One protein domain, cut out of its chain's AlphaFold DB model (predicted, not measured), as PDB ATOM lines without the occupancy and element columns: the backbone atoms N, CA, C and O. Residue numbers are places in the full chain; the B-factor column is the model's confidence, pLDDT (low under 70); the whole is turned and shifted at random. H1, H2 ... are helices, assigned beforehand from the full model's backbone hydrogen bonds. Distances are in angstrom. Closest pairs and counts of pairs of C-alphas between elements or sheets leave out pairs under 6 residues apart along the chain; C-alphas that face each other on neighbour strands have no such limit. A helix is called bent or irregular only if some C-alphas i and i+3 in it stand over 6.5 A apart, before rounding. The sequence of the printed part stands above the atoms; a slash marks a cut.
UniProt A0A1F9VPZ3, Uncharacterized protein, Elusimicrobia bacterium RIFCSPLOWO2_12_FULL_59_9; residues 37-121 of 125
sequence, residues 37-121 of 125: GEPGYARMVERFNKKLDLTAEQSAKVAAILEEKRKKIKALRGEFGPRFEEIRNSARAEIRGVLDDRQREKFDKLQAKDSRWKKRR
ATOM      1  N   GLY A  37     376.309 265.140 294.498       50.06
ATOM      2  CA  GLY A  37     376.211 266.587 294.370       50.06
ATOM      3  C   GLY A  37     374.826 267.052 294.794       50.06
ATOM      4  O   GLY A  37     373.867 266.285 294.708       50.06
ATOM      5  N   GLU A  38     374.738 268.308 295.241       56.03
ATOM      6  CA  GLU A  38     373.503 269.014 295.601       56.03
ATOM      7  C   GLU A  38     372.255 268.477 294.868       56.03
ATOM      8  O   GLU A  38     372.289 268.349 293.634       56.03
ATOM      9  N   PRO A  39     371.122 268.262 295.569       60.50
ATOM     10  CA  PRO A  39     369.903 267.660 295.017       60.50
ATOM     11  C   PRO A  39     369.411 268.253 293.684       60.50
ATOM     12  O   PRO A  39     368.589 267.649 293.003       60.50
ATOM     13  N   GLY A  40     369.848 269.455 293.297       70.19
ATOM     14  CA  GLY A  40     369.522 270.090 292.020       70.19
ATOM     15  C   GLY A  40     370.079 269.388 290.772       70.19
ATOM     16  O   GLY A  40     369.341 269.249 289.797       70.19
ATOM     17  N   TYR A  41     371.332 268.919 290.775       75.88
ATOM     18  CA  TYR A  41     371.972 268.398 289.553       75.88
ATOM     19  C   TYR A  41     371.505 266.987 289.194       75.88
ATOM     20  O   TYR A  41     371.180 266.725 288.036       75.88
ATOM     21  N   ALA A  42     371.381 266.107 290.190       75.50
ATOM     22  CA  ALA A  42     370.813 264.775 289.990       75.50
ATOM     23  C   ALA A  42     369.371 264.861 289.453       75.50
ATOM     24  O   ALA A  42     369.035 264.204 288.467       75.50
ATOM     25  N   ARG A  43     368.555 265.772 290.010       81.25
ATOM     26  CA  ARG A  43     367.202 266.062 289.501       81.25
ATOM     27  C   ARG A  43     367.207 266.610 288.075       81.25
ATOM     28  O   ARG A  43     366.270 266.363 287.321       81.25
ATOM     29  N   MET A  44     368.238 267.356 287.681       83.94
ATOM     30  CA  MET A  44     368.351 267.874 286.318       83.94
ATOM     31  C   MET A  44     368.628 266.765 285.302       83.94
ATOM     32  O   MET A  44     367.978 266.742 284.259       83.94
ATOM     33  N   VAL A  45     369.533 265.833 285.619       84.31
ATOM     34  CA  VAL A  45     369.789 264.662 284.767       84.31
ATOM     35  C   VAL A  45     368.540 263.791 284.670       84.31
ATOM     36  O   VAL A  45     368.145 263.413 283.573       84.31
ATOM     37  N   GLU A  46     367.864 263.526 285.791       83.75
ATOM     38  CA  GLU A  46     366.608 262.767 285.806       83.75
ATOM     39  C   GLU A  46     365.527 263.429 284.940       83.75
ATOM     40  O   GLU A  46     364.867 262.772 284.134       83.75
ATOM     41  N   ARG A  47     365.396 264.757 285.037       88.62
ATOM     42  CA  ARG A  47     364.481 265.527 284.194       88.62
ATOM     43  C   ARG A  47     364.831 265.408 282.712       88.62
ATOM     44  O   ARG A  47     363.916 265.310 281.903       88.62
ATOM     45  N   PHE A  48     366.111 265.446 282.345       89.38
ATOM     46  CA  PHE A  48     366.536 265.287 280.952       89.38
ATOM     47  C   PHE A  48     366.312 263.867 280.446       89.38
ATOM     48  O   PHE A  48     365.771 263.715 279.359       89.38
ATOM     49  N   ASN A  49     366.592 262.851 281.263       85.44
ATOM     50  CA  ASN A  49     366.266 261.466 280.935       85.44
ATOM     51  C   ASN A  49     364.775 261.297 280.635       85.44
ATOM     52  O   ASN A  49     364.431 260.693 279.630       85.44
ATOM     53  N   LYS A  50     363.898 261.875 281.466       87.00
ATOM     54  CA  LYS A  50     362.442 261.763 281.299       87.00
ATOM     55  C   LYS A  50     361.882 262.593 280.139       87.00
ATOM     56  O   LYS A  50     360.860 262.229 279.580       87.00
ATOM     57  N   LYS A  51     362.468 263.756 279.840       93.06
ATOM     58  CA  LYS A  51     361.928 264.683 278.827       93.06
ATOM     59  C   LYS A  51     362.487 264.470 277.426       93.06
ATOM     60  O   LYS A  51     361.882 264.958 276.480       93.06
ATOM     61  N   LEU A  52     363.657 263.850 277.316       94.00
ATOM     62  CA  LEU A  52     364.371 263.663 276.052       94.00
ATOM     63  C   LEU A  52     364.538 262.181 275.698       94.00
ATOM     64  O   LEU A  52     365.243 261.881 274.741       94.00
ATOM     65  N   ASP A  53     363.960 261.282 276.504       91.12
ATOM     66  CA  ASP A  53     364.040 259.824 276.353       91.12
ATOM     67  C   ASP A  53     365.472 259.337 276.090       91.12
ATOM     68  O   ASP A  53     365.756 258.569 275.171       91.12
ATOM     69  N   LEU A  54     366.408 259.838 276.904       88.38
ATOM     70  CA  LEU A  54     367.828 259.570 276.710       88.38
ATOM     71  C   LEU A  54     368.128 258.080 276.889       88.38
ATOM     72  O   LEU A  54     367.781 257.468 277.903       88.38
ATOM     73  N   THR A  55     368.880 257.523 275.944       88.31
ATOM     74  CA  THR A  55     369.500 256.204 276.106       88.31
ATOM     75  C   THR A  55     370.481 256.206 277.283       88.31
ATOM     76  O   THR A  55     370.964 257.254 277.726       88.31
ATOM     77  N   ALA A  56     370.842 255.019 277.778       82.56
ATOM     78  CA  ALA A  56     371.796 254.886 278.882       82.56
ATOM     79  C   ALA A  56     373.150 255.558 278.580       82.56
ATOM     80  O   ALA A  56     373.726 256.218 279.449       82.56
ATOM     81  N   GLU A  57     373.634 255.449 277.341       82.38
ATOM     82  CA  GLU A  57     374.885 256.077 276.915       82.38
ATOM     83  C   GLU A  57     374.774 257.611 276.875       82.38
ATOM     84  O   GLU A  57     375.656 258.315 277.373       82.38
ATOM     85  N   GLN A  58     373.673 258.147 276.339       81.31
ATOM     86  CA  GLN A  58     373.428 259.593 276.308       81.31
ATOM     87  C   GLN A  58     373.288 260.172 277.718       81.31
ATOM     88  O   GLN A  58     373.885 261.204 278.013       81.31
ATOM     89  N   SER A  59     372.561 259.491 278.604       84.31
ATOM     90  CA  SER A  59     372.412 259.864 280.014       84.31
ATOM     91  C   SER A  59     373.767 259.966 280.723       84.31
ATOM     92  O   SER A  59     374.056 260.971 281.382       84.31
ATOM     93  N   ALA A  60     374.648 258.980 280.517       82.25
ATOM     94  CA  ALA A  60     375.997 258.988 281.080       82.25
ATOM     95  C   ALA A  60     376.836 260.173 280.568       82.25
ATOM     96  O   ALA A  60     377.489 260.856 281.363       82.25
ATOM     97  N   LYS A  61     376.779 260.465 279.261       82.38
ATOM     98  CA  LYS A  61     377.472 261.616 278.657       82.38
ATOM     99  C   LYS A  61     376.934 262.948 279.183       82.38
ATOM    100  O   LYS A  61     377.717 263.804 279.589       82.38
ATOM    101  N   VAL A  62     375.611 263.114 279.230       85.50
ATOM    102  CA  VAL A  62     374.951 264.324 279.750       85.50
ATOM    103  C   VAL A  62     375.372 264.587 281.186       85.50
ATOM    104  O   VAL A  62     375.734 265.708 281.535       85.50
ATOM    105  N   ALA A  63     375.389 263.560 282.022       84.50
ATOM    106  CA  ALA A  63     375.781 263.742 283.402       84.50
ATOM    107  C   ALA A  63     377.262 264.079 283.585       84.50
ATOM    108  O   ALA A  63     377.585 264.922 284.418       84.50
ATOM    109  N   ALA A  64     378.153 263.482 282.788       84.88
ATOM    110  CA  ALA A  64     379.567 263.847 282.793       84.88
ATOM    111  C   ALA A  64     379.769 265.327 282.416       84.88
ATOM    112  O   ALA A  64     380.518 266.035 283.091       84.88
ATOM    113  N   ILE A  65     379.045 265.815 281.400       86.44
ATOM    114  CA  ILE A  65     379.051 267.233 281.005       86.44
ATOM    115  C   ILE A  65     378.580 268.109 282.169       86.44
ATOM    116  O   ILE A  65     379.239 269.086 282.525       86.44
ATOM    117  N   LEU A  66     377.446 267.768 282.782       86.06
ATOM    118  CA  LEU A  66     376.873 268.561 283.867       86.06
ATOM    119  C   LEU A  66     377.760 268.579 285.114       86.06
ATOM    120  O   LEU A  66     377.876 269.624 285.750       86.06
ATOM    121  N   GLU A  67     378.432 267.475 285.430       84.56
ATOM    122  CA  GLU A  67     379.395 267.404 286.530       84.56
ATOM    123  C   GLU A  67     380.628 268.282 286.271       84.56
ATOM    124  O   GLU A  67     381.077 269.012 287.159       84.56
ATOM    125  N   GLU A  68     381.157 268.283 285.045       86.25
ATOM    126  CA  GLU A  68     382.252 269.177 284.650       86.25
ATOM    127  C   GLU A  68     381.842 270.653 284.799       86.25
ATOM    128  O   GLU A  68     382.589 271.457 285.364       86.25
ATOM    129  N   LYS A  69     380.626 271.017 284.363       87.56
ATOM    130  CA  LYS A  69     380.126 272.395 284.520       87.56
ATOM    131  C   LYS A  69     379.852 272.748 285.977       87.56
ATOM    132  O   LYS A  69     380.180 273.860 286.387       87.56
ATOM    133  N   ARG A  70     379.342 271.811 286.782       85.62
ATOM    134  CA  ARG A  70     379.152 271.999 288.228       85.62
ATOM    135  C   ARG A  70     380.460 272.392 288.904       85.62
ATOM    136  O   ARG A  70     380.478 273.358 289.662       85.62
ATOM    137  N   LYS A  71     381.559 271.693 288.603       86.44
ATOM    138  CA  LYS A  71     382.888 272.006 289.159       86.44
ATOM    139  C   LYS A  71     383.347 273.413 288.784       86.44
ATOM    140  O   LYS A  71     383.795 274.149 289.656       86.44
ATOM    141  N   LYS A  72     383.170 273.813 287.520       87.75
ATOM    142  CA  LYS A  72     383.493 275.174 287.055       87.75
ATOM    143  C   LYS A  72     382.666 276.237 287.777       87.75
ATOM    144  O   LYS A  72     383.220 277.224 288.243       87.75
ATOM    145  N   ILE A  73     381.363 276.013 287.941       87.19
ATOM    146  CA  ILE A  73     380.485 276.928 288.682       87.19
ATOM    147  C   ILE A  73     380.874 276.991 290.165       87.19
ATOM    148  O   ILE A  73     380.900 278.082 290.730       87.19
ATOM    149  N   LYS A  74     381.209 275.858 290.803       87.38
ATOM    150  CA  LYS A  74     381.679 275.823 292.202       87.38
ATOM    151  C   LYS A  74     382.979 276.619 292.365       87.38
ATOM    152  O   LYS A  74     383.081 277.398 293.306       87.38
ATOM    153  N   ALA A  75     383.918 276.486 291.426       88.88
ATOM    154  CA  ALA A  75     385.153 277.267 291.410       88.88
ATOM    155  C   ALA A  75     384.879 278.775 291.274       88.88
ATOM    156  O   ALA A  75     385.335 279.551 292.108       88.88
ATOM    157  N   LEU A  76     384.046 279.178 290.304       90.31
ATOM    158  CA  LEU A  76     383.649 280.581 290.128       90.31
ATOM    159  C   LEU A  76     382.947 281.140 291.371       90.31
ATOM    160  O   LEU A  76     383.212 282.264 291.783       90.31
ATOM    161  N   ARG A  77     382.064 280.362 292.010       87.75
ATOM    162  CA  ARG A  77     381.414 280.778 293.261       87.75
ATOM    163  C   ARG A  77     382.440 280.996 294.376       87.75
ATOM    164  O   ARG A  77     382.295 281.956 295.122       87.75
ATOM    165  N   GLY A  78     383.457 280.141 294.478       88.25
ATOM    166  CA  GLY A  78     384.545 280.305 295.445       88.25
ATOM    167  C   GLY A  78     385.395 281.552 295.188       88.25
ATOM    168  O   GLY A  78     385.757 282.244 296.131       88.25
ATOM    169  N   GLU A  79     385.661 281.873 293.922       89.75
ATOM    170  CA  GLU A  79     386.459 283.042 293.534       89.75
ATOM    171  C   GLU A  79     385.700 284.365 293.720       89.75
ATOM    172  O   GLU A  79     386.213 285.317 294.311       89.75
ATOM    173  N   PHE A  80     384.460 284.434 293.233       90.38
ATOM    174  CA  PHE A  80     383.685 285.676 293.215       90.38
ATOM    175  C   PHE A  80     382.816 285.872 294.459       90.38
ATOM    176  O   PHE A  80     382.463 287.007 294.775       90.38
ATOM    177  N   GLY A  81     382.482 284.804 295.186       90.75
ATOM    178  CA  GLY A  81     381.669 284.860 296.404       90.75
ATOM    179  C   GLY A  81     382.180 285.876 297.434       90.75
ATOM    180  O   GLY A  81     381.401 286.740 297.839       90.75
ATOM    181  N   PRO A  82     383.477 285.856 297.803       91.88
ATOM    182  CA  PRO A  82     384.049 286.830 298.733       91.88
ATOM    183  C   PRO A  82     383.916 288.277 298.247       91.88
ATOM    184  O   PRO A  82     383.515 289.143 299.020       91.88
ATOM    185  N   ARG A  83     384.159 288.530 296.952       92.69
ATOM    186  CA  ARG A  83     384.025 289.870 296.353       92.69
ATOM    187  C   ARG A  83     382.584 290.376 296.407       92.69
ATOM    188  O   ARG A  83     382.340 291.541 296.703       92.69
ATOM    189  N   PHE A  84     381.609 289.503 296.159       90.38
ATOM    190  CA  PHE A  84     380.198 289.859 296.308       90.38
ATOM    191  C   PHE A  84     379.834 290.192 297.759       90.38
ATOM    192  O   PHE A  84     379.098 291.151 297.990       90.38
ATOM    193  N   GLU A  85     380.320 289.423 298.738       90.69
ATOM    194  CA  GLU A  85     380.062 289.727 300.152       90.69
ATOM    195  C   GLU A  85     380.745 291.028 300.591       90.69
ATOM    196  O   GLU A  85     380.141 291.795 301.337       90.69
ATOM    197  N   GLU A  86     381.937 291.333 300.079       94.12
ATOM    198  CA  GLU A  86     382.615 292.612 300.305       94.12
ATOM    199  C   GLU A  86     381.774 293.793 299.801       94.12
ATOM    200  O   GLU A  86     381.448 294.687 300.583       94.12
ATOM    201  N   ILE A  87     381.317 293.748 298.544       95.38
ATOM    202  CA  ILE A  87     380.442 294.783 297.966       95.38
ATOM    203  C   ILE A  87     379.161 294.937 298.793       95.38
ATOM    204  O   ILE A  87     378.747 296.053 299.110       95.38
ATOM    205  N   ARG A  88     378.530 293.822 299.188       93.44
ATOM    206  CA  ARG A  88     377.328 293.865 300.034       93.44
ATOM    207  C   ARG A  88     377.619 294.515 301.377       93.44
ATOM    208  O   ARG A  88     376.796 295.293 301.848       93.44
ATOM    209  N   ASN A  89     378.741 294.189 302.013       94.06
ATOM    210  CA  ASN A  89     379.106 294.743 303.312       94.06
ATOM    211  C   ASN A  89     379.444 296.235 303.224       94.06
ATOM    212  O   ASN A  89     378.978 296.980 304.085       94.06
ATOM    213  N   SER A  90     380.134 296.677 302.168       96.81
ATOM    214  CA  SER A  90     380.359 298.106 301.893       96.81
ATOM    215  C   SER A  90     379.035 298.848 301.753       96.81
ATOM    216  O   SER A  90     378.751 299.759 302.527       96.81
ATOM    217  N   ALA A  91     378.150 298.368 300.873       96.38
ATOM    218  CA  ALA A  91     376.839 298.978 300.670       96.38
ATOM    219  C   ALA A  91     376.020 299.037 301.971       96.38
ATOM    220  O   ALA A  91     375.338 300.019 302.247       96.38
ATOM    221  N   ARG A  92     376.100 298.003 302.819       96.12
ATOM    222  CA  ARG A  92     375.436 297.993 304.133       96.12
ATOM    223  C   ARG A  92     376.005 299.048 305.082       96.12
ATOM    224  O   ARG A  92     375.229 299.638 305.831       96.12
ATOM    225  N   ALA A  93     377.317 299.264 305.072       96.62
ATOM    226  CA  ALA A  93     377.968 300.287 305.885       96.62
ATOM    227  C   ALA A  93     377.588 301.698 305.413       96.62
ATOM    228  O   ALA A  93     377.197 302.527 306.232       96.62
ATOM    229  N   GLU A  94     377.610 301.936 304.101       97.94
ATOM    230  CA  GLU A  94     377.196 303.202 303.486       97.94
ATOM    231  C   GLU A  94     375.727 303.519 303.785       97.94
ATOM    232  O   GLU A  94     375.414 304.603 304.277       97.94
ATOM    233  N   ILE A  95     374.829 302.542 303.593       97.50
ATOM    234  CA  ILE A  95     373.410 302.683 303.944       97.50
ATOM    235  C   ILE A  95     373.273 303.012 305.427       97.50
ATOM    236  O   ILE A  95     372.574 303.952 305.773       97.50
ATOM    237  N   ARG A  96     373.958 302.286 306.319       97.38
ATOM    238  CA  ARG A  96     373.898 302.558 307.761       97.38
ATOM    239  C   ARG A  96     374.347 303.981 308.111       97.38
ATOM    240  O   ARG A  96     373.785 304.563 309.039       97.38
ATOM    241  N   GLY A  97     375.328 304.523 307.389       97.56
ATOM    242  CA  GLY A  97     375.884 305.859 307.611       97.56
ATOM    243  C   GLY A  97     374.902 307.004 307.357       97.56
ATOM    244  O   GLY A  97     375.035 308.052 307.982       97.56
ATOM    245  N   VAL A  98     373.892 306.804 306.502       98.19
ATOM    246  CA  VAL A  98     372.894 307.842 306.172       98.19
ATOM    247  C   VAL A  98     371.605 307.757 307.001       98.19
ATOM    248  O   VAL A  98     370.718 308.589 306.838       98.19
ATOM    249  N   LEU A  99     371.475 306.753 307.874       98.00
ATOM    250  CA  LEU A  99     370.280 306.535 308.696       98.00
ATOM    251  C   LEU A  99     370.357 307.279 310.030       98.00
ATOM    252  O   LEU A  99     371.431 307.376 310.624       98.00
ATOM    253  N   ASP A 100     369.205 307.705 310.555       98.06
ATOM    254  CA  ASP A 100     369.083 308.171 311.943       98.06
ATOM    255  C   ASP A 100     369.177 307.010 312.962       98.06
ATOM    256  O   ASP A 100     369.161 305.832 312.595       98.06
ATOM    257  N   ASP A 101     369.270 307.314 314.261       97.06
ATOM    258  CA  ASP A 101     369.422 306.298 315.318       97.06
ATOM    259  C   ASP A 101     368.312 305.243 315.333       97.06
ATOM    260  O   ASP A 101     368.577 304.040 315.444       97.06
ATOM    261  N   ARG A 102     367.058 305.671 315.167       97.19
ATOM    262  CA  ARG A 102     365.900 304.770 315.184       97.19
ATOM    263  C   ARG A 102     365.909 303.855 313.958       97.19
ATOM    264  O   ARG A 102     365.556 302.674 314.040       97.19
ATOM    265  N   GLN A 103     366.293 304.393 312.808       97.75
ATOM    266  CA  GLN A 103     366.414 303.665 311.552       97.75
ATOM    267  C   GLN A 103     367.585 302.676 311.584       97.75
ATOM    268  O   GLN A 103     367.417 301.539 311.134       97.75
ATOM    269  N   ARG A 104     368.730 303.054 312.171       97.56
ATOM    270  CA  ARG A 104     369.897 302.179 312.374       97.56
ATOM    271  C   ARG A 104     369.543 300.931 313.173       97.56
ATOM    272  O   ARG A 104     369.861 299.822 312.743       97.56
ATOM    273  N   GLU A 105     368.818 301.089 314.280       96.50
ATOM    274  CA  GLU A 105     368.391 299.957 315.110       96.50
ATOM    275  C   GLU A 105     367.475 298.993 314.330       96.50
ATOM    276  O   GLU A 105     367.608 297.765 314.404       96.50
ATOM    277  N   LYS A 106     366.545 299.536 313.533       97.12
ATOM    278  CA  LYS A 106     365.661 298.726 312.685       97.12
ATOM    279  C   LYS A 106     366.444 298.010 311.581       97.12
ATOM    280  O   LYS A 106     366.175 296.837 311.316       97.12
ATOM    281  N   PHE A 107     367.405 298.692 310.962       96.44
ATOM    282  CA  PHE A 107     368.263 298.135 309.919       96.44
ATOM    283  C   PHE A 107     369.102 296.962 310.444       96.44
ATOM    284  O   PHE A 107     369.098 295.894 309.832       96.44
ATOM    285  N   ASP A 108     369.706 297.083 311.628       94.81
ATOM    286  CA  ASP A 108     370.486 295.996 312.237       94.81
ATOM    287  C   ASP A 108     369.647 294.746 312.501       94.81
ATOM    288  O   ASP A 108     370.084 293.620 312.245       94.81
ATOM    289  N   LYS A 109     368.400 294.924 312.951       94.81
ATOM    290  CA  LYS A 109     367.469 293.805 313.165       94.81
ATOM    291  C   LYS A 109     367.117 293.092 311.858       94.81
ATOM    292  O   LYS A 109     366.977 291.867 311.858       94.81
ATOM    293  N   LEU A 110     366.969 293.824 310.751       93.69
ATOM    294  CA  LEU A 110     366.732 293.229 309.428       93.69
ATOM    295  C   LEU A 110     367.950 292.419 308.966       93.69
ATOM    296  O   LEU A 110     367.814 291.274 308.535       93.69
ATOM    297  N   GLN A 111     369.140 292.977 309.152       92.50
ATOM    298  CA  GLN A 111     370.412 292.369 308.771       92.50
ATOM    299  C   GLN A 111     370.718 291.099 309.578       92.50
ATOM    300  O   GLN A 111     371.148 290.085 309.024       92.50
ATOM    301  N   ALA A 112     370.424 291.109 310.879       89.69
ATOM    302  CA  ALA A 112     370.567 289.946 311.752       89.69
ATOM    303  C   ALA A 112     369.585 288.812 311.409       89.69
ATOM    304  O   ALA A 112     369.884 287.638 311.637       89.69
ATOM    305  N   LYS A 113     368.403 289.133 310.866       85.94
ATOM    306  CA  LYS A 113     367.490 288.112 310.336       85.94
ATOM    307  C   LYS A 113     368.081 287.490 309.075       85.94
ATOM    308  O   LYS A 113     368.177 286.268 309.016       85.94
ATOM    309  N   ASP A 114     368.525 288.303 308.119       82.56
ATOM    310  CA  ASP A 114     369.113 287.831 306.855       82.56
ATOM    311  C   ASP A 114     370.318 286.897 307.082       82.56
ATOM    312  O   ASP A 114     370.386 285.807 306.511       82.56
ATOM    313  N   SER A 115     371.220 287.243 308.007       80.00
ATOM    314  CA  SER A 115     372.376 286.396 308.341       80.00
ATOM    315  C   SER A 115     371.981 285.045 308.954       80.00
ATOM    316  O   SER A 115     372.590 284.019 308.642       80.00
ATOM    317  N   ARG A 116     370.922 285.000 309.773       75.56
ATOM    318  CA  ARG A 116     370.368 283.744 310.310       75.56
ATOM    319  C   ARG A 116     369.743 282.881 309.217       75.56
ATOM    320  O   ARG A 116     369.874 281.661 309.278       75.56
ATOM    321  N   TRP A 117     369.086 283.485 308.228       71.38
ATOM    322  CA  TRP A 117     368.552 282.761 307.071       71.38
ATOM    323  C   TRP A 117     369.671 282.174 306.208       71.38
ATOM    324  O   TRP A 117     369.581 280.997 305.855       71.38
ATOM    325  N   LYS A 118     370.747 282.935 305.954       73.19
ATOM    326  CA  LYS A 118     371.951 282.426 305.277       73.19
ATOM    327  C   LYS A 118     372.576 281.257 306.045       73.19
ATOM    328  O   LYS A 118     372.789 280.209 305.464       73.19
ATOM    329  N   LYS A 119     372.760 281.362 307.367       71.56
ATOM    330  CA  LYS A 119     373.356 280.280 308.184       71.56
ATOM    331  C   LYS A 119     372.498 279.005 308.258       71.56
ATOM    332  O   LYS A 119     373.022 277.928 308.515       71.56
ATOM    333  N   ARG A 120     371.177 279.114 308.066       68.94
ATOM    334  CA  ARG A 120     370.235 277.973 308.063       68.94
ATOM    335  C   ARG A 120     370.139 277.258 306.719       68.94
ATOM    336  O   ARG A 120     369.617 276.146 306.679       68.94
ATOM    337  N   ARG A 121     370.594 277.884 305.635       62.31
ATOM    338  CA  ARG A 121     370.807 277.212 304.358       62.31
ATOM    339  C   ARG A 121     372.292 276.884 304.295       62.31
ATOM    340  O   ARG A 121     373.056 277.780 303.964       62.31
TER     341      ARG A 121
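AT A GLANCE: This is residues 37 to 121 of the 125 residues of an uncharacterized protein of Elusimicrobia bacterium RIFCSPLOWO2_12_FULL_59_9 (UniProt A0A1F9VPZ3). One long bent helix, H2, makes a wide bow, and a shorter helix folds back along each end, H1 at H2a and H3 at H2b, leaving an open middle. The 85 printed residues, all helix in class, hold H1, H2, H3 in order. The whole is extended: radius of gyration of the C-alphas 20.7 A, spans 64 by 23 by 18 A.

IN THESE COORDINATES: H1, residues 39 to 52, begins at C-alpha 39 (369.903, 267.660, 295.017). H2, residues 56 to 97, assigned as one helix by its hydrogen bonds, is bent, with C-alphas 79 and 82 6.9 A apart; its arms are H2a, residues 56 to 79, 35.0 A, and H2b, residues 82 to 97, 22.5 A. H3, residues 101 to 120, 29.3 A, ends at C-alpha 120 (370.235, 277.973, 308.063).

HOW THE PARTS SIT: H1 and H2a, a helical hairpin, touch through residues 59 to 66 of H2a alone, the closest C-alphas, Val 45 and Ala 63, 6.2 A apart. The arms stand at a steep tilt of 45 degrees. H2b and H3 are close but not clearly touching, the closest C-alphas, Arg 96 and Arg 104, 6.1 A apart. H1 and H3 are apart. Every O i to N i+4 pair is within hydrogen-bond range in H2a, H2b and H3, and 9 of 10 in H1.

THE WHOLE: The printed part has no cut; both links are tight. Residues 37 to 39 and 120 to 121 have pLDDT under 70.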